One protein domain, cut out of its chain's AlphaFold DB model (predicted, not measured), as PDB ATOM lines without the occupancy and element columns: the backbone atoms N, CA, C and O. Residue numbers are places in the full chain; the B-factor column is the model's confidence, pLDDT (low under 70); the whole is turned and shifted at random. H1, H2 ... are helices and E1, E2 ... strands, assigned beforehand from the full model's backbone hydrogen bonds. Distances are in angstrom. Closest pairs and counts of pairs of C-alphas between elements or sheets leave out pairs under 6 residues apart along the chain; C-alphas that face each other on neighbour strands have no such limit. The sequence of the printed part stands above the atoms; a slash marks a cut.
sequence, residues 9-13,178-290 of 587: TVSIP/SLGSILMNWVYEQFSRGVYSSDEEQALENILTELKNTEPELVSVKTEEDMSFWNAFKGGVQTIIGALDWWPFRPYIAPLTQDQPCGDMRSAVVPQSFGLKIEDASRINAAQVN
ATOM      1  N   THR A   9    -114.220   4.569 584.628       80.19
ATOM      2  CA  THR A   9    -114.023   3.195 584.171       80.19
ATOM      3  C   THR A   9    -112.909   3.160 583.140       80.19
ATOM      4  O   THR A   9    -113.008   3.752 582.063       80.19
ATOM      5  N   VAL A  10    -111.847   2.420 583.436       77.56
ATOM      6  CA  VAL A  10    -110.812   2.099 582.455       77.56
ATOM      7  C   VAL A  10    -111.223   0.805 581.789       77.56
ATOM      8  O   VAL A  10    -111.271  -0.246 582.418       77.56
ATOM      9  N   SER A  11    -111.535   0.886 580.503       75.81
ATOM     10  CA  SER A  11    -111.694  -0.294 579.665       75.81
ATOM     11  C   SER A  11    -110.405  -0.518 578.895       75.81
ATOM     12  O   SER A  11    -109.830   0.423 578.348       75.81
ATOM     13  N   ILE A  12    -109.965  -1.766 578.855       68.31
ATOM     14  CA  ILE A  12    -108.886  -2.219 577.987       68.31
ATOM     15  C   ILE A  12    -109.575  -2.942 576.826       68.31
ATOM     16  O   ILE A  12    -109.878  -4.135 576.929       68.31
ATOM     17  N   PRO A  13    -110.007  -2.210 575.780       52.94
ATOM     18  CA  PRO A  13    -110.559  -2.835 574.599       52.94
ATOM     19  C   PRO A  13    -109.496  -3.638 573.859       52.94
ATOM     20  O   PRO A  13    -108.377  -3.181 573.686       52.94
ATOM     21  N   SER A 178     -93.016   2.535 578.490       79.94
ATOM     22  CA  SER A 178     -94.330   1.905 578.405       79.94
ATOM     23  C   SER A 178     -95.310   2.718 579.248       79.94
ATOM     24  O   SER A 178     -94.913   3.321 580.251       79.94
ATOM     25  N   LEU A 179     -96.586   2.744 578.861       85.31
ATOM     26  CA  LEU A 179     -97.639   3.443 579.606       85.31
ATOM     27  C   LEU A 179     -97.590   3.087 581.104       85.31
ATOM     28  O   LEU A 179     -97.618   3.978 581.951       85.31
ATOM     29  N   GLY A 180     -97.387   1.801 581.411       85.75
ATOM     30  CA  GLY A 180     -97.190   1.315 582.775       85.75
ATOM     31  C   GLY A 180     -96.033   1.998 583.512       85.75
ATOM     32  O   GLY A 180     -96.206   2.389 584.656       85.75
ATOM     33  N   SER A 181     -94.877   2.231 582.880       86.06
ATOM     34  CA  SER A 181     -93.732   2.881 583.549       86.06
ATOM     35  C   SER A 181     -93.997   4.338 583.955       86.06
ATOM     36  O   SER A 181     -93.574   4.761 585.029       86.06
ATOM     37  N   ILE A 182     -94.737   5.089 583.131       87.38
ATOM     38  CA  ILE A 182     -95.121   6.479 583.429       87.38
ATOM     39  C   ILE A 182     -96.100   6.504 584.606       87.38
ATOM     40  O   ILE A 182     -95.989   7.350 585.494       87.38
ATOM     41  N   LEU A 183     -97.045   5.561 584.618       93.12
ATOM     42  CA  LEU A 183     -98.072   5.471 585.648       93.12
ATOM     43  C   LEU A 183     -97.528   4.929 586.975       93.12
ATOM     44  O   LEU A 183     -97.920   5.445 588.015       93.12
ATOM     45  N   MET A 184     -96.590   3.976 586.963       91.62
ATOM     46  CA  MET A 184     -96.023   3.387 588.189       91.62
ATOM     47  C   MET A 184     -95.391   4.437 589.106       91.62
ATOM     48  O   MET A 184     -95.629   4.412 590.309       91.62
ATOM     49  N   ASN A 185     -94.641   5.397 588.553       92.06
ATOM     50  CA  ASN A 185     -94.043   6.466 589.357       92.06
ATOM     51  C   ASN A 185     -95.110   7.345 590.021       92.06
ATOM     52  O   ASN A 185     -94.978   7.703 591.187       92.06
ATOM     53  N   TRP A 186     -96.170   7.676 589.280       93.94
ATOM     54  CA  TRP A 186     -97.265   8.489 589.800       93.94
ATOM     55  C   TRP A 186     -98.054   7.748 590.881       93.94
ATOM     56  O   TRP A 186     -98.347   8.332 591.919       93.94
ATOM     57  N   VAL A 187     -98.358   6.464 590.665       94.31
ATOM     58  CA  VAL A 187     -99.081   5.637 591.639       94.31
ATOM     59  C   VAL A 187     -98.272   5.483 592.927       94.31
ATOM     60  O   VAL A 187     -98.812   5.722 594.000       94.31
ATOM     61  N   TYR A 188     -96.968   5.199 592.835       93.94
ATOM     62  CA  TYR A 188     -96.101   5.089 594.013       93.94
ATOM     63  C   TYR A 188     -96.023   6.403 594.805       93.94
ATOM     64  O   TYR A 188     -96.019   6.405 596.036       93.94
ATOM     65  N   GLU A 189     -96.021   7.542 594.105       94.88
ATOM     66  CA  GLU A 189     -96.103   8.853 594.746       94.88
ATOM     67  C   GLU A 189     -97.436   9.038 595.490       94.88
ATOM     68  O   GLU A 189     -97.430   9.528 596.620       94.88
ATOM     69  N   GLN A 190     -98.569   8.615 594.918       95.06
ATOM     70  CA  GLN A 190     -99.863   8.689 595.609       95.06
ATOM     71  C   GLN A 190     -99.952   7.732 596.810       95.06
ATOM     72  O   GLN A 190    -100.465   8.137 597.853       95.06
ATOM     73  N   PHE A 191     -99.396   6.519 596.706       94.75
ATOM     74  CA  PHE A 191     -99.308   5.563 597.822       94.75
ATOM     75  C   PHE A 191     -98.488   6.140 598.977       94.75
ATOM     76  O   PHE A 191     -98.927   6.145 600.123       94.75
ATOM     77  N   SER A 192     -97.344   6.767 598.680       95.06
ATOM     78  CA  SER A 192     -96.515   7.415 599.710       95.06
ATOM     79  C   SER A 192     -97.219   8.564 600.445       95.06
ATOM     80  O   SER A 192     -96.846   8.908 601.566       95.06
ATOM     81  N   ARG A 193     -98.246   9.156 599.821       96.19
ATOM     82  CA  ARG A 193     -99.069  10.226 600.394       96.19
ATOM     83  C   ARG A 193    -100.276   9.698 601.177       96.19
ATOM     84  O   ARG A 193    -100.964  10.509 601.790       96.19
ATOM     85  N   GLY A 194    -100.538   8.388 601.160       95.38
ATOM     86  CA  GLY A 194    -101.681   7.772 601.841       95.38
ATOM     87  C   GLY A 194    -103.036   8.218 601.285       95.38
ATOM     88  O   GLY A 194    -103.986   8.364 602.046       95.38
ATOM     89  N   VAL A 195    -103.111   8.510 599.980       95.00
ATOM     90  CA  VAL A 195    -104.344   8.989 599.324       95.00
ATOM     91  C   VAL A 195    -105.340   7.852 599.081       95.00
ATOM     92  O   VAL A 195    -106.543   8.097 599.070       95.00
ATOM     93  N   TYR A 196    -104.845   6.629 598.884       94.75
ATOM     94  CA  TYR A 196    -105.647   5.459 598.542       94.75
ATOM     95  C   TYR A 196    -105.752   4.487 599.717       94.75
ATOM     96  O   TYR A 196    -104.844   4.377 600.542       94.75
ATOM     97  N   SER A 197    -106.879   3.788 599.795       94.12
ATOM     98  CA  SER A 197    -107.074   2.673 600.724       94.12
ATOM     99  C   SER A 197    -106.316   1.425 600.260       94.12
ATOM    100  O   SER A 197    -106.100   1.245 599.066       94.12
ATOM    101  N   SER A 198    -105.967   0.519 601.182       92.81
ATOM    102  CA  SER A 198    -105.231  -0.719 600.857       92.81
ATOM    103  C   SER A 198    -105.886  -1.553 599.741       92.81
ATOM    104  O   SER A 198    -105.176  -2.171 598.949       92.81
ATOM    105  N   ASP A 199    -107.220  -1.562 599.656       90.94
ATOM    106  CA  ASP A 199    -107.960  -2.287 598.614       90.94
ATOM    107  C   ASP A 199    -107.814  -1.607 597.238       90.94
ATOM    108  O   ASP A 199    -107.654  -2.271 596.211       90.94
ATOM    109  N   GLU A 200    -107.822  -0.271 597.208       92.12
ATOM    110  CA  GLU A 200    -107.564   0.510 595.995       92.12
ATOM    111  C   GLU A 200    -106.111   0.378 595.539       92.12
ATOM    112  O   GLU A 200    -105.863   0.323 594.335       92.12
ATOM    113  N   GLU A 201    -105.156   0.292 596.472       93.06
ATOM    114  CA  GLU A 201    -103.748   0.058 596.144       93.06
ATOM    115  C   GLU A 201    -103.583  -1.270 595.396       93.06
ATOM    116  O   GLU A 201    -103.036  -1.291 594.291       93.06
ATOM    117  N   GLN A 202    -104.159  -2.357 595.920       90.94
ATOM    118  CA  GLN A 202    -104.122  -3.670 595.272       90.94
ATOM    119  C   GLN A 202    -104.835  -3.667 593.907       90.94
ATOM    120  O   GLN A 202    -104.342  -4.247 592.932       90.94
ATOM    121  N   ALA A 203    -105.985  -2.996 593.799       89.94
ATOM    122  CA  ALA A 203    -106.700  -2.858 592.531       89.94
ATOM    123  C   ALA A 203    -105.868  -2.093 591.484       89.94
ATOM    124  O   ALA A 203    -105.792  -2.508 590.325       89.94
ATOM    125  N   LEU A 204    -105.203  -1.007 591.888       93.62
ATOM    126  CA  LEU A 204    -104.330  -0.220 591.021       93.62
ATOM    127  C   LEU A 204    -103.086  -1.004 590.595       93.62
ATOM    128  O   LEU A 204    -102.714  -0.938 589.425       93.62
ATOM    129  N   GLU A 205    -102.472  -1.787 591.484       91.88
ATOM    130  CA  GLU A 205    -101.339  -2.658 591.142       91.88
ATOM    131  C   GLU A 205    -101.709  -3.712 590.088       91.88
ATOM    132  O   GLU A 205    -100.963  -3.926 589.122       91.88
ATOM    133  N   ASN A 206    -102.896  -4.313 590.211       89.12
ATOM    134  CA  ASN A 206    -103.423  -5.248 589.217       89.12
ATOM    135  C   ASN A 206    -103.608  -4.564 587.853       89.12
ATOM    136  O   ASN A 206    -103.179  -5.086 586.820       89.12
ATOM    137  N   ILE A 207    -104.179  -3.357 587.841       91.69
ATOM    138  CA  ILE A 207    -104.372  -2.575 586.612       91.69
ATOM    139  C   ILE A 207    -103.030  -2.176 585.997       91.69
ATOM    140  O   ILE A 207    -102.862  -2.269 584.784       91.69
ATOM    141  N   LEU A 208    -102.055  -1.754 586.801       92.69
ATOM    142  CA  LEU A 208    -100.723  -1.374 586.327       92.69
ATOM    143  C   LEU A 208     -99.979  -2.552 585.702       92.69
ATOM    144  O   LEU A 208     -99.304  -2.377 584.685       92.69
ATOM    145  N   THR A 209    -100.124  -3.744 586.280       89.00
ATOM    146  CA  THR A 209     -99.543  -4.977 585.741       89.00
ATOM    147  C   THR A 209    -100.128  -5.300 584.366       89.00
ATOM    148  O   THR A 209     -99.376  -5.605 583.438       89.00
ATOM    149  N   GLU A 210    -101.439  -5.130 584.190       87.69
ATOM    150  CA  GLU A 210    -102.107  -5.332 582.899       87.69
ATOM    151  C   GLU A 210    -101.733  -4.234 581.883       87.69
ATOM    152  O   GLU A 210    -101.351  -4.519 580.743       87.69
ATOM    153  N   LEU A 211    -101.739  -2.964 582.302       90.06
ATOM    154  CA  LEU A 211    -101.368  -1.815 581.464       90.06
ATOM    155  C   LEU A 211     -99.901  -1.854 581.022       90.06
ATOM    156  O   LEU A 211     -99.561  -1.307 579.974       90.06
ATOM    157  N   LYS A 212     -99.021  -2.504 581.788       88.75
ATOM    158  CA  LYS A 212     -97.618  -2.713 581.406       88.75
ATOM    159  C   LYS A 212     -97.488  -3.590 580.160       88.75
ATOM    160  O   LYS A 212     -96.555  -3.385 579.384       88.75
ATOM    161  N   ASN A 213     -98.418  -4.525 579.973       83.56
ATOM    162  CA  ASN A 213     -98.436  -5.475 578.861       83.56
ATOM    163  C   ASN A 213     -99.391  -5.060 577.730       83.56
ATOM    164  O   ASN A 213     -99.426  -5.718 576.692       83.56
ATOM    165  N   THR A 214    -100.153  -3.982 577.920       83.44
ATOM    166  CA  THR A 214    -101.170  -3.514 576.976       83.44
ATOM    167  C   THR A 214    -100.623  -2.393 576.096       83.44
ATOM    168  O   THR A 214     -99.948  -1.477 576.569       83.44
ATOM    169  N   GLU A 215    -100.937  -2.428 574.801       85.00
ATOM    170  CA  GLU A 215    -100.602  -1.327 573.897       85.00
ATOM    171  C   GLU A 215    -101.403  -0.062 574.263       85.00
ATOM    172  O   GLU A 215    -102.617  -0.131 574.453       85.00
ATOM    173  N   PRO A 216    -100.776   1.126 574.329       84.81
ATOM    174  CA  PRO A 216    -101.450   2.342 574.796       84.81
ATOM    175  C   PRO A 216    -102.631   2.769 573.912       84.81
ATOM    176  O   PRO A 216    -103.536   3.445 574.390       84.81
ATOM    177  N   GLU A 217    -102.646   2.377 572.633       82.88
ATOM    178  CA  GLU A 217    -103.745   2.675 571.703       82.88
ATOM    179  C   GLU A 217    -105.029   1.888 572.014       82.88
ATOM    180  O   GLU A 217    -106.127   2.307 571.628       82.88
ATOM    181  N   LEU A 218    -104.882   0.771 572.730       83.38
ATOM    182  CA  LEU A 218    -105.942  -0.147 573.125       83.38
ATOM    183  C   LEU A 218    -106.524   0.179 574.500       83.38
ATOM    184  O   LEU A 218    -107.344  -0.574 574.994       83.38
ATOM    185  N   VAL A 219    -106.142   1.278 575.147       89.25
ATOM    186  CA  VAL A 219    -106.723   1.674 576.438       89.25
ATOM    187  C   VAL A 219    -107.760   2.766 576.196       89.25
ATOM    188  O   VAL A 219    -107.472   3.768 575.541       89.25
ATOM    189  N   SER A 220    -108.981   2.598 576.713       90.25
ATOM    190  CA  SER A 220    -110.002   3.649 576.679       90.25
ATOM    191  C   SER A 220    -110.588   3.922 578.058       90.25
ATOM    192  O   SER A 220    -111.205   3.056 578.678       90.25
ATOM    193  N   VAL A 221    -110.415   5.157 578.514       90.69
ATOM    194  CA  VAL A 221    -111.008   5.668 579.751       90.69
ATOM    195  C   VAL A 221    -112.377   6.250 579.413       90.69
ATOM    196  O   VAL A 221    -112.502   7.018 578.459       90.69
ATOM    197  N   LYS A 222    -113.409   5.847 580.150       88.50
ATOM    198  CA  LYS A 222    -114.779   6.352 580.009       88.50
ATOM    199  C   LYS A 222    -115.331   6.730 581.375       88.50
ATOM    200  O   LYS A 222    -114.965   6.132 582.386       88.50
ATOM    201  N   THR A 223    -116.216   7.715 581.409       82.69
ATOM    202  CA  THR A 223    -116.988   8.042 582.610       82.69
ATOM    203  C   THR A 223    -117.964   6.911 582.921       82.69
ATOM    204  O   THR A 223    -118.488   6.274 582.010       82.69
ATOM    205  N   GLU A 224    -118.197   6.632 584.204       70.75
ATOM    206  CA  GLU A 224    -119.057   5.531 584.667       70.75
ATOM    207  C   GLU A 224    -120.475   5.576 584.066       70.75
ATOM    208  O   GLU A 224    -121.050   4.533 583.765       70.75
ATOM    209  N   GLU A 225    -120.990   6.774 583.769       65.81
ATOM    210  CA  GLU A 225    -122.291   6.977 583.110       65.81
ATOM    211  C   GLU A 225    -122.389   6.311 581.720       65.81
ATOM    212  O   GLU A 225    -123.487   5.982 581.267       65.81
ATOM    213  N   ASP A 226    -121.253   6.028 581.072       65.50
ATOM    214  CA  ASP A 226    -121.195   5.367 579.764       65.50
ATOM    215  C   ASP A 226    -121.146   3.837 579.852       65.50
ATOM    216  O   ASP A 226    -121.291   3.154 578.824       65.50
ATOM    217  N   MET A 227    -120.949   3.261 581.047       64.50
ATOM    218  CA  MET A 227    -121.189   1.836 581.256       64.50
ATOM    219  C   MET A 227    -122.692   1.611 581.204       64.50
ATOM    220  O   MET A 227    -123.394   1.571 582.208       64.50
ATOM    221  N   SER A 228    -123.182   1.493 579.969       76.44
ATOM    222  CA  SER A 228    -124.597   1.367 579.661       76.44
ATOM    223  C   SER A 228    -125.236   0.334 580.584       76.44
ATOM    224  O   SER A 228    -124.670  -0.744 580.764       76.44
ATOM    225  N   PHE A 229    -126.430   0.632 581.098       87.81
ATOM    226  CA  PHE A 229    -127.334  -0.314 581.768       87.81
ATOM    227  C   PHE A 229    -127.278  -1.734 581.161       87.81
ATOM    228  O   PHE A 229    -127.302  -2.738 581.869       87.81
ATOM    229  N   TRP A 230    -127.087  -1.819 579.841       88.69
ATOM    230  CA  TRP A 230    -126.840  -3.052 579.104       88.69
ATOM    231  C   TRP A 230    -125.655  -3.895 579.585       88.69
ATOM    232  O   TRP A 230    -125.792  -5.109 579.606       88.69
ATOM    233  N   ASN A 231    -124.498  -3.332 579.940       89.88
ATOM    234  CA  ASN A 231    -123.365  -4.130 580.423       89.88
ATOM    235  C   ASN A 231    -123.654  -4.730 581.805       89.88
ATOM    236  O   ASN A 231    -123.381  -5.909 582.014       89.88
ATOM    237  N   ALA A 232    -124.285  -3.964 582.701       90.56
ATOM    238  CA  ALA A 232    -124.735  -4.464 584.002       90.56
ATOM    239  C   ALA A 232    -125.782  -5.579 583.841       90.56
ATOM    240  O   ALA A 232    -125.641  -6.656 584.420       90.56
ATOM    241  N   PHE A 233    -126.776  -5.373 582.969       92.75
ATOM    242  CA  PHE A 233    -127.756  -6.399 582.616       92.75
ATOM    243  C   PHE A 233    -127.082  -7.659 582.053       92.75
ATOM    244  O   PHE A 233    -127.369  -8.765 582.502       92.75
ATOM    245  N   LYS A 234    -126.134  -7.508 581.119       93.25
ATOM    246  CA  LYS A 234    -125.366  -8.629 580.558       93.25
ATOM    247  C   LYS A 234    -124.587  -9.388 581.627       93.25
ATOM    248  O   LYS A 234    -124.610 -10.615 581.616       93.25
ATOM    249  N   GLY A 235    -123.937  -8.678 582.547       91.31
ATOM    250  CA  GLY A 235    -123.222  -9.277 583.674       91.31
ATOM    251  C   GLY A 235    -124.155 -10.072 584.582       91.31
ATOM    252  O   GLY A 235    -123.872 -11.230 584.891       91.31
ATOM    253  N   GLY A 236    -125.322  -9.513 584.917       92.75
ATOM    254  CA  GLY A 236    -126.364 -10.216 585.670       92.75
ATOM    255  C   GLY A 236    -126.844 -11.478 584.951       92.75
ATOM    256  O   GLY A 236    -126.890 -12.552 585.538       92.75
ATOM    257  N   VAL A 237    -127.106 -11.390 583.646       92.31
ATOM    258  CA  VAL A 237    -127.538 -12.532 582.829       92.31
ATOM    259  C   VAL A 237    -126.439 -13.591 582.679       92.31
ATOM    260  O   VAL A 237    -126.743 -14.781 582.710       92.31
ATOM    261  N   GLN A 238    -125.162 -13.224 582.568       91.25
ATOM    262  CA  GLN A 238    -124.070 -14.211 582.566       91.25
ATOM    263  C   GLN A 238    -123.890 -14.862 583.945       91.25
ATOM    264  O   GLN A 238    -123.716 -16.077 584.041       91.25
ATOM    265  N   THR A 239    -124.071 -14.094 585.019       89.75
ATOM    266  CA  THR A 239    -124.159 -14.600 586.404       89.75
ATOM    267  C   THR A 239    -125.443 -15.409 586.652       89.75
ATOM    268  O   THR A 239    -125.527 -16.147 587.630       89.75
ATOM    269  N   ILE A 240    -126.402 -15.340 585.721       90.81
ATOM    270  CA  ILE A 240    -127.634 -16.122 585.455       90.81
ATOM    271  C   ILE A 240    -127.517 -17.474 584.728       90.81
ATOM    272  O   ILE A 240    -128.079 -18.509 585.074       90.81
ATOM    273  N   ILE A 241    -126.764 -17.462 583.632       90.81
ATOM    274  CA  ILE A 241    -126.866 -18.481 582.576       90.81
ATOM    275  C   ILE A 241    -125.490 -19.061 582.223       90.81
ATOM    276  O   ILE A 241    -125.406 -20.077 581.538       90.81
ATOM    277  N   GLY A 242    -124.414 -18.463 582.733       90.25
ATOM    278  CA  GLY A 242    -123.044 -18.744 582.318       90.25
ATOM    279  C   GLY A 242    -122.631 -17.896 581.115       90.25
ATOM    280  O   GLY A 242    -123.290 -16.918 580.757       90.25
ATOM    281  N   ALA A 243    -121.520 -18.269 580.482       89.69
ATOM    282  CA  ALA A 243    -120.985 -17.537 579.342       89.69
ATOM    283  C   ALA A 243    -121.956 -17.563 578.145       89.69
ATOM    284  O   ALA A 243    -122.331 -18.624 577.637       89.69
ATOM    285  N   LEU A 244    -122.332 -16.371 577.674       92.69
ATOM    286  CA  LEU A 244    -123.177 -16.170 576.498       92.69
ATOM    287  C   LEU A 244    -122.385 -15.523 575.363       92.69
ATOM    288  O   LEU A 244    -121.619 -14.585 575.587       92.69
ATOM    289  N   ASP A 245    -122.638 -15.977 574.138       92.56
ATOM    290  CA  ASP A 245    -122.319 -15.232 572.926       92.56
ATOM    291  C   ASP A 245    -123.371 -14.133 572.730       92.56
ATOM    292  O   ASP A 245    -124.530 -14.401 572.395       92.56
ATOM    293  N   TRP A 246    -122.961 -12.890 572.971       91.94
ATOM    294  CA  TRP A 246    -123.820 -11.711 572.887       91.94
ATOM    295  C   TRP A 246    -124.087 -11.234 571.463       91.94
ATOM    296  O   TRP A 246    -124.880 -10.310 571.295       91.94
ATOM    297  N   TRP A 247    -123.475 -11.844 570.446       85.88
ATOM    298  CA  TRP A 247    -123.685 -11.444 569.061       85.88
ATOM    299  C   TRP A 247    -125.186 -11.442 568.693       85.88
ATOM    300  O   TRP A 247    -125.864 -12.433 568.979       85.88
ATOM    301  N   PRO A 248    -125.723 -10.373 568.062       85.25
ATOM    302  CA  PRO A 248    -125.021  -9.263 567.398       85.25
ATOM    303  C   PRO A 248    -124.622  -8.088 568.300       85.25
ATOM    304  O   PRO A 248    -123.965  -7.158 567.835       85.25
ATOM    305  N   PHE A 249    -124.985  -8.115 569.579       87.44
ATOM    306  CA  PHE A 249    -124.557  -7.098 570.529       87.44
ATOM    307  C   PHE A 249    -123.078  -7.251 570.869       87.44
ATOM    308  O   PHE A 249    -122.453  -8.294 570.671       87.44
ATOM    309  N   ARG A 250    -122.518  -6.187 571.448       84.62
ATOM    310  CA  ARG A 250    -121.163  -6.247 571.995       84.62
ATOM    311  C   ARG A 250    -121.043  -7.340 573.047       84.62
ATOM    312  O   ARG A 250    -121.990  -7.490 573.832       84.62
ATOM    313  N   PRO A 251    -119.892  -8.028 573.109       87.12
ATOM    314  CA  PRO A 251    -119.598  -8.903 574.227       87.12
ATOM    315  C   PRO A 251    -119.730  -8.132 575.542       87.12
ATOM    316  O   PRO A 251    -119.596  -6.906 575.589       87.12
ATOM    317  N   TYR A 252    -120.067  -8.868 576.592       89.06
ATOM    318  CA  TYR A 252    -119.993  -8.360 577.950       89.06
ATOM    319  C   TYR A 252    -118.550  -7.959 578.257       89.06
ATOM    320  O   TYR A 252    -117.629  -8.713 577.950       89.06
ATOM    321  N   ILE A 253    -118.375  -6.772 578.829       89.12
ATOM    322  CA  ILE A 253    -117.077  -6.307 579.307       89.12
ATOM    323  C   ILE A 253    -116.970  -6.771 580.754       89.12
ATOM    324  O   ILE A 253    -117.706  -6.276 581.611       89.12
ATOM    325  N   ALA A 254    -116.108  -7.758 580.993       88.44
ATOM    326  CA  ALA A 254    -115.939  -8.351 582.311       88.44
ATOM    327  C   ALA A 254    -115.138  -7.423 583.240       88.44
ATOM    328  O   ALA A 254    -114.264  -6.690 582.769       88.44
ATOM    329  N   PRO A 255    -115.395  -7.445 584.559       88.88
ATOM    330  CA  PRO A 255    -114.529  -6.768 585.508       88.88
ATOM    331  C   PRO A 255    -113.125  -7.384 585.468       88.88
ATOM    332  O   PRO A 255    -112.977  -8.602 585.343       88.88
ATOM    333  N   LEU A 256    -112.092  -6.547 585.573       86.44
ATOM    334  CA  LEU A 256    -110.711  -7.004 585.687       86.44
ATOM    335  C   LEU A 256    -110.559  -7.791 587.000       86.44
ATOM    336  O   LEU A 256    -110.558  -7.211 588.080       86.44
ATOM    337  N   THR A 257    -110.472  -9.117 586.895       82.75
ATOM    338  CA  THR A 257    -110.240 -10.042 588.015       82.75
ATOM    339  C   THR A 257    -108.893 -10.740 587.826       82.75
ATOM    340  O   THR A 257    -108.437 -10.903 586.692       82.75
ATOM    341  N   GLN A 258    -108.243 -11.112 588.933       64.31
ATOM    342  CA  GLN A 258    -106.837 -11.541 588.972       64.31
ATOM    343  C   GLN A 258    -106.557 -12.841 588.187       64.31
ATOM    344  O   GLN A 258    -105.446 -13.021 587.696       64.31
ATOM    345  N   ASP A 259    -107.578 -13.679 587.961       70.25
ATOM    346  CA  ASP A 259    -107.401 -15.052 587.454       70.25
ATOM    347  C   ASP A 259    -107.947 -15.296 586.039       70.25
ATOM    348  O   ASP A 259    -108.015 -16.436 585.575       70.25
ATOM    349  N   GLN A 260    -108.379 -14.257 585.318       65.19
ATOM    350  CA  GLN A 260    -108.948 -14.477 583.987       65.19
ATOM    351  C   GLN A 260    -107.873 -14.580 582.888       65.19
ATOM    352  O   GLN A 260    -106.925 -13.785 582.865       65.19
ATOM    353  N   PRO A 261    -108.053 -15.471 581.892       62.03
ATOM    354  CA  PRO A 261    -107.136 -15.625 580.763       62.03
ATOM    355  C   PRO A 261    -107.136 -14.393 579.849       62.03
ATOM    356  O   PRO A 261    -108.186 -13.877 579.461       62.03
ATOM    357  N   CYS A 262    -105.944 -13.895 579.521       59.59
ATOM    358  CA  CYS A 262    -105.733 -12.695 578.708       59.59
ATOM    359  C   CYS A 262    -106.409 -12.797 577.324       59.59
ATOM    360  O   CYS A 262    -106.207 -13.782 576.613       59.59
ATOM    361  N   GLY A 263    -107.128 -11.750 576.898       64.94
ATOM    362  CA  GLY A 263    -107.666 -11.628 575.531       64.94
ATOM    363  C   GLY A 263    -109.138 -11.221 575.412       64.94
ATOM    364  O   GLY A 263    -109.576 -10.902 574.313       64.94
ATOM    365  N   ASP A 264    -109.896 -11.201 576.508       73.94
ATOM    366  CA  ASP A 264    -111.243 -10.619 576.522       73.94
ATOM    367  C   ASP A 264    -111.197  -9.145 576.954       73.94
ATOM    368  O   ASP A 264    -110.327  -8.743 577.727       73.94
ATOM    369  N   MET A 265    -112.148  -8.332 576.472       80.50
ATOM    370  CA  MET A 265    -112.283  -6.939 576.914       80.50
ATOM    371  C   MET A 265    -112.628  -6.883 578.396       80.50
ATOM    372  O   MET A 265    -113.634  -7.456 578.826       80.50
ATOM    373  N   ARG A 266    -111.839  -6.116 579.147       87.50
ATOM    374  CA  ARG A 266    -112.048  -5.938 580.583       87.50
ATOM    375  C   ARG A 266    -112.209  -4.482 580.953       87.50
ATOM    376  O   ARG A 266    -111.697  -3.588 580.279       87.50
ATOM    377  N   SER A 267    -112.927  -4.262 582.041       90.56
ATOM    378  CA  SER A 267    -113.100  -2.959 582.662       90.56
ATOM    379  C   SER A 267    -112.674  -3.010 584.117       90.56
ATOM    380  O   SER A 267    -113.032  -3.943 584.831       90.56
ATOM    381  N   ALA A 268    -111.970  -1.987 584.571       91.69
ATOM    382  CA  ALA A 268    -111.732  -1.744 585.982       91.69
ATOM    383  C   ALA A 268    -112.297  -0.374 586.355       91.69
ATOM    384  O   ALA A 268    -112.162   0.591 585.595       91.69
ATOM    385  N   VAL A 269    -112.941  -0.299 587.517       90.94
ATOM    386  CA  VAL A 269    -113.323   0.977 588.121       90.94
ATOM    387  C   VAL A 269    -112.072   1.557 588.770       90.94
ATOM    388  O   VAL A 269    -111.364   0.849 589.481       90.94
ATOM    389  N   VAL A 270    -111.774   2.820 588.482       93.31
ATOM    390  CA  VAL A 270    -110.595   3.515 588.993       93.31
ATOM    391  C   VAL A 270    -110.943   4.891 589.552       93.31
ATOM    392  O   VAL A 270    -111.897   5.525 589.084       93.31
ATOM    393  N   PRO A 271    -110.129   5.415 590.485       93.81
ATOM    394  CA  PRO A 271    -110.227   6.802 590.912       93.81
ATOM    395  C   PRO A 271    -110.133   7.773 589.729       93.81
ATOM    396  O   PRO A 271    -109.344   7.573 588.797       93.81
ATOM    397  N   GLN A 272    -110.900   8.864 589.779       92.69
ATOM    398  CA  GLN A 272    -110.955   9.854 588.698       92.69
ATOM    399  C   GLN A 272    -109.577  10.448 588.378       92.69
ATOM    400  O   GLN A 272    -109.207  10.584 587.211       92.69
ATOM    401  N   SER A 273    -108.789  10.741 589.414       94.38
ATOM    402  CA  SER A 273    -107.421  11.249 589.285       94.38
ATOM    403  C   SER A 273    -106.515  10.302 588.493       94.38
ATOM    404  O   SER A 273    -105.741  10.752 587.649       94.38
ATOM    405  N   PHE A 274    -106.656   8.990 588.697       94.69
ATOM    406  CA  PHE A 274    -105.902   7.979 587.959       94.69
ATOM    407  C   PHE A 274    -106.388   7.842 586.513       94.69
ATOM    408  O   PHE A 274    -105.569   7.796 585.596       94.69
ATOM    409  N   GLY A 275    -107.704   7.840 586.280       93.56
ATOM    410  CA  GLY A 275    -108.262   7.780 584.925       93.56
ATOM    411  C   GLY A 275    -107.834   8.970 584.055       93.56
ATOM    412  O   GLY A 275    -107.399   8.768 582.920       93.56
ATOM    413  N   LEU A 276    -107.849  10.189 584.604       94.19
ATOM    414  CA  LEU A 276    -107.315  11.382 583.929       94.19
ATOM    415  C   LEU A 276    -105.820  11.232 583.623       94.19
ATOM    416  O   LEU A 276    -105.363  11.573 582.531       94.19
ATOM    417  N   LYS A 277    -105.053  10.651 584.553       95.12
ATOM    418  CA  LYS A 277    -103.621  10.424 584.352       95.12
ATOM    419  C   LYS A 277    -103.330   9.401 583.255       95.12
ATOM    420  O   LYS A 277    -102.372   9.585 582.502       95.12
ATOM    421  N   ILE A 278    -104.146   8.349 583.139       94.12
ATOM    422  CA  ILE A 278    -104.077   7.389 582.027       94.12
ATOM    423  C   ILE A 278    -104.337   8.106 580.705       94.12
ATOM    424  O   ILE A 278    -103.592   7.896 579.745       94.12
ATOM    425  N   GLU A 279    -105.358   8.961 580.647       93.25
ATOM    426  CA  GLU A 279    -105.676   9.709 579.435       93.25
ATOM    427  C   GLU A 279    -104.512  10.623 579.023       93.25
ATOM    428  O   GLU A 279    -104.056  10.555 577.878       93.25
ATOM    429  N   ASP A 280    -103.948  11.389 579.959       93.88
ATOM    430  CA  ASP A 280    -102.777  12.236 579.715       93.88
ATOM    431  C   ASP A 280    -101.565  11.422 579.245       93.88
ATOM    432  O   ASP A 280    -100.923  11.764 578.247       93.88
ATOM    433  N   ALA A 281    -101.262  10.310 579.921       92.62
ATOM    434  CA  ALA A 281    -100.151   9.437 579.554       92.62
ATOM    435  C   ALA A 281    -100.358   8.802 578.167       92.62
ATOM    436  O   ALA A 281     -99.406   8.689 577.389       92.62
ATOM    437  N   SER A 282    -101.596   8.443 577.813       90.44
ATOM    438  CA  SER A 282    -101.941   7.934 576.481       90.44
ATOM    439  C   SER A 282    -101.733   8.997 575.394       90.44
ATOM    440  O   SER A 282    -101.144   8.701 574.352       90.44
ATOM    441  N   ARG A 283    -102.117  10.258 575.658       90.62
ATOM    442  CA  ARG A 283    -101.922  11.395 574.741       90.62
ATOM    443  C   ARG A 283    -100.439  11.705 574.538       90.62
ATOM    444  O   ARG A 283    -100.015  11.908 573.400       90.62
ATOM    445  N   ILE A 284     -99.644  11.694 575.612       91.56
ATOM    446  CA  ILE A 284     -98.187  11.895 575.549       91.56
ATOM    447  C   ILE A 284     -97.533  10.788 574.715       91.56
ATOM    448  O   ILE A 284     -96.753  11.085 573.809       91.56
ATOM    449  N   ASN A 285     -97.889   9.523 574.961       88.56
ATOM    450  CA  ASN A 285     -97.375   8.392 574.187       88.56
ATOM    451  C   ASN A 285     -97.751   8.499 572.701       88.56
ATOM    452  O   ASN A 285     -96.889   8.340 571.837       88.56
ATOM    453  N   ALA A 286     -99.001   8.847 572.385       87.88
ATOM    454  CA  ALA A 286     -99.438   9.057 571.004       87.88
ATOM    455  C   ALA A 286     -98.655  10.191 570.309       87.88
ATOM    456  O   ALA A 286     -98.241  10.054 569.154       87.88
ATOM    457  N   ALA A 287     -98.388  11.297 571.012       90.31
ATOM    458  CA  ALA A 287     -97.580  12.398 570.488       90.31
ATOM    459  C   ALA A 287     -96.121  11.980 570.220       90.31
ATOM    460  O   ALA A 287     -95.567  12.325 569.172       90.31
ATOM    461  N   GLN A 288     -95.514  11.191 571.112       89.75
ATOM    462  CA  GLN A 288     -94.155  10.666 570.932       89.75
ATOM    463  C   GLN A 288     -94.052   9.704 569.741       89.75
ATOM    464  O   GLN A 288     -93.105   9.793 568.954       89.75
ATOM    465  N   VAL A 289     -95.039   8.818 569.560       87.38
ATOM    466  CA  VAL A 289     -95.107   7.913 568.398       87.38
ATOM    467  C   VAL A 289     -95.177   8.717 567.096       87.38
ATOM    468  O   VAL A 289     -94.435   8.434 566.150       87.38
ATOM    469  N   ASN A 290     -95.986   9.780 567.062       88.81
ATOM    470  CA  ASN A 290     -96.082  10.668 565.902       88.81
ATOM    471  C   ASN A 290     -94.764  11.405 565.610       88.81
ATOM    472  O   ASN A 290     -94.334  11.445 564.455       88.81
TER     473      ASN A 290
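AT A GLANCE: This is residues 9 to 13 and 178 to 290 of the 587 residues of an uncharacterized protein of Penicillium coprophilum (UniProt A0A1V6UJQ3). A small wall of three antiparallel strands has two helices, H2 and H4, packed over one of its faces, and a third, H1, fills the gap between them on the side away from the sheet. At the other end of the domain, H3 lies off the sheet and touches none of the other helices, and the long unnamed stretch after it, residues 242 to 265, comes back to the sheet, where its residues 254 to 255 pair in parallel with residues 266 to 267 of E3. The 118 printed residues include four named helices and three named strands, in the order E1 H1 H2 E2 H3 E3 H4, with the sheet in the order E2, E1, E3. The class is mostly helix, and the whole is compact, with a radius of gyration of the C-alphas of 15.2 A and spans of 43 by 37 by 27 A.

HOW THE PARTS SIT: E1, residues 9 to 12, is the inner strand, between the edge strands E2, residues 220 to 223, and E3, residues 266 to 270. E1 and E2 are antiparallel, with N 9 and O 222 within hydrogen-bond range at 2.8 A. E1 and E3 are antiparallel, with N 10 and O 268 at 2.8 A. H1, residues 179 to 192, is not on the sheet. It forms a helical hairpin with H2, residues 198 to 213: they touch, closest at the C-alphas of Gly 180 and Lys 212, 4.3 A apart, and run opposite ways at a shallow tilt of 16 degrees. H2 is on the sheet at a height of 9.9 A, over E1 and E3, slantwise to the strands at 44 degrees to E3 on the local plane. H4, residues 272 to 290, is on the same face at a height of 9.6 A, giving two layers, helices on one face of a sheet. H4 runs along the strands, at 25 degrees to E1 on the local plane. With residues 179 to 183 alone, H1 touches residues 277 to 285 of H4, closest at the C-alphas of Leu 179 and Ala 281, 6.5 A apart. H2 and H4 are apart. H3, residues 229 to 241, is not on the sheet; E2, H3 and E3 form a split strand-helix-strand unit, two strands running the same way with E1 between them, and a right-handed crossover. Every O i to N i+4 pair is within hydrogen-bond range in H3 and H4, against 8 of 10 in H1 and 11 of 12 in H2.

IN THESE COORDINATES: E1 begins at C-alpha 9 (-114.023, 3.195, 584.171). H1 is 20.5 A long, H2 23.5 A and H3 18.2 A. H4, 27.2 A long, ends at C-alpha 290 (-96.082, 10.668, 565.902).

THE WHOLE: The C-alphas farthest apart are those of Arg 193 and Pro 248, 46.3 A. Residues 14 to 177 are not printed, and C-alphas 13 and 178 are 17.3 A apart across the cut. The link from H3 to E3, residues 242 to 265, is long; its residues 254 to 255 pair in parallel with residues 266 to 267 of E3. The pLDDT is under 70 at residues 12 to 13, 225 to 227, 258 and 260 to 263.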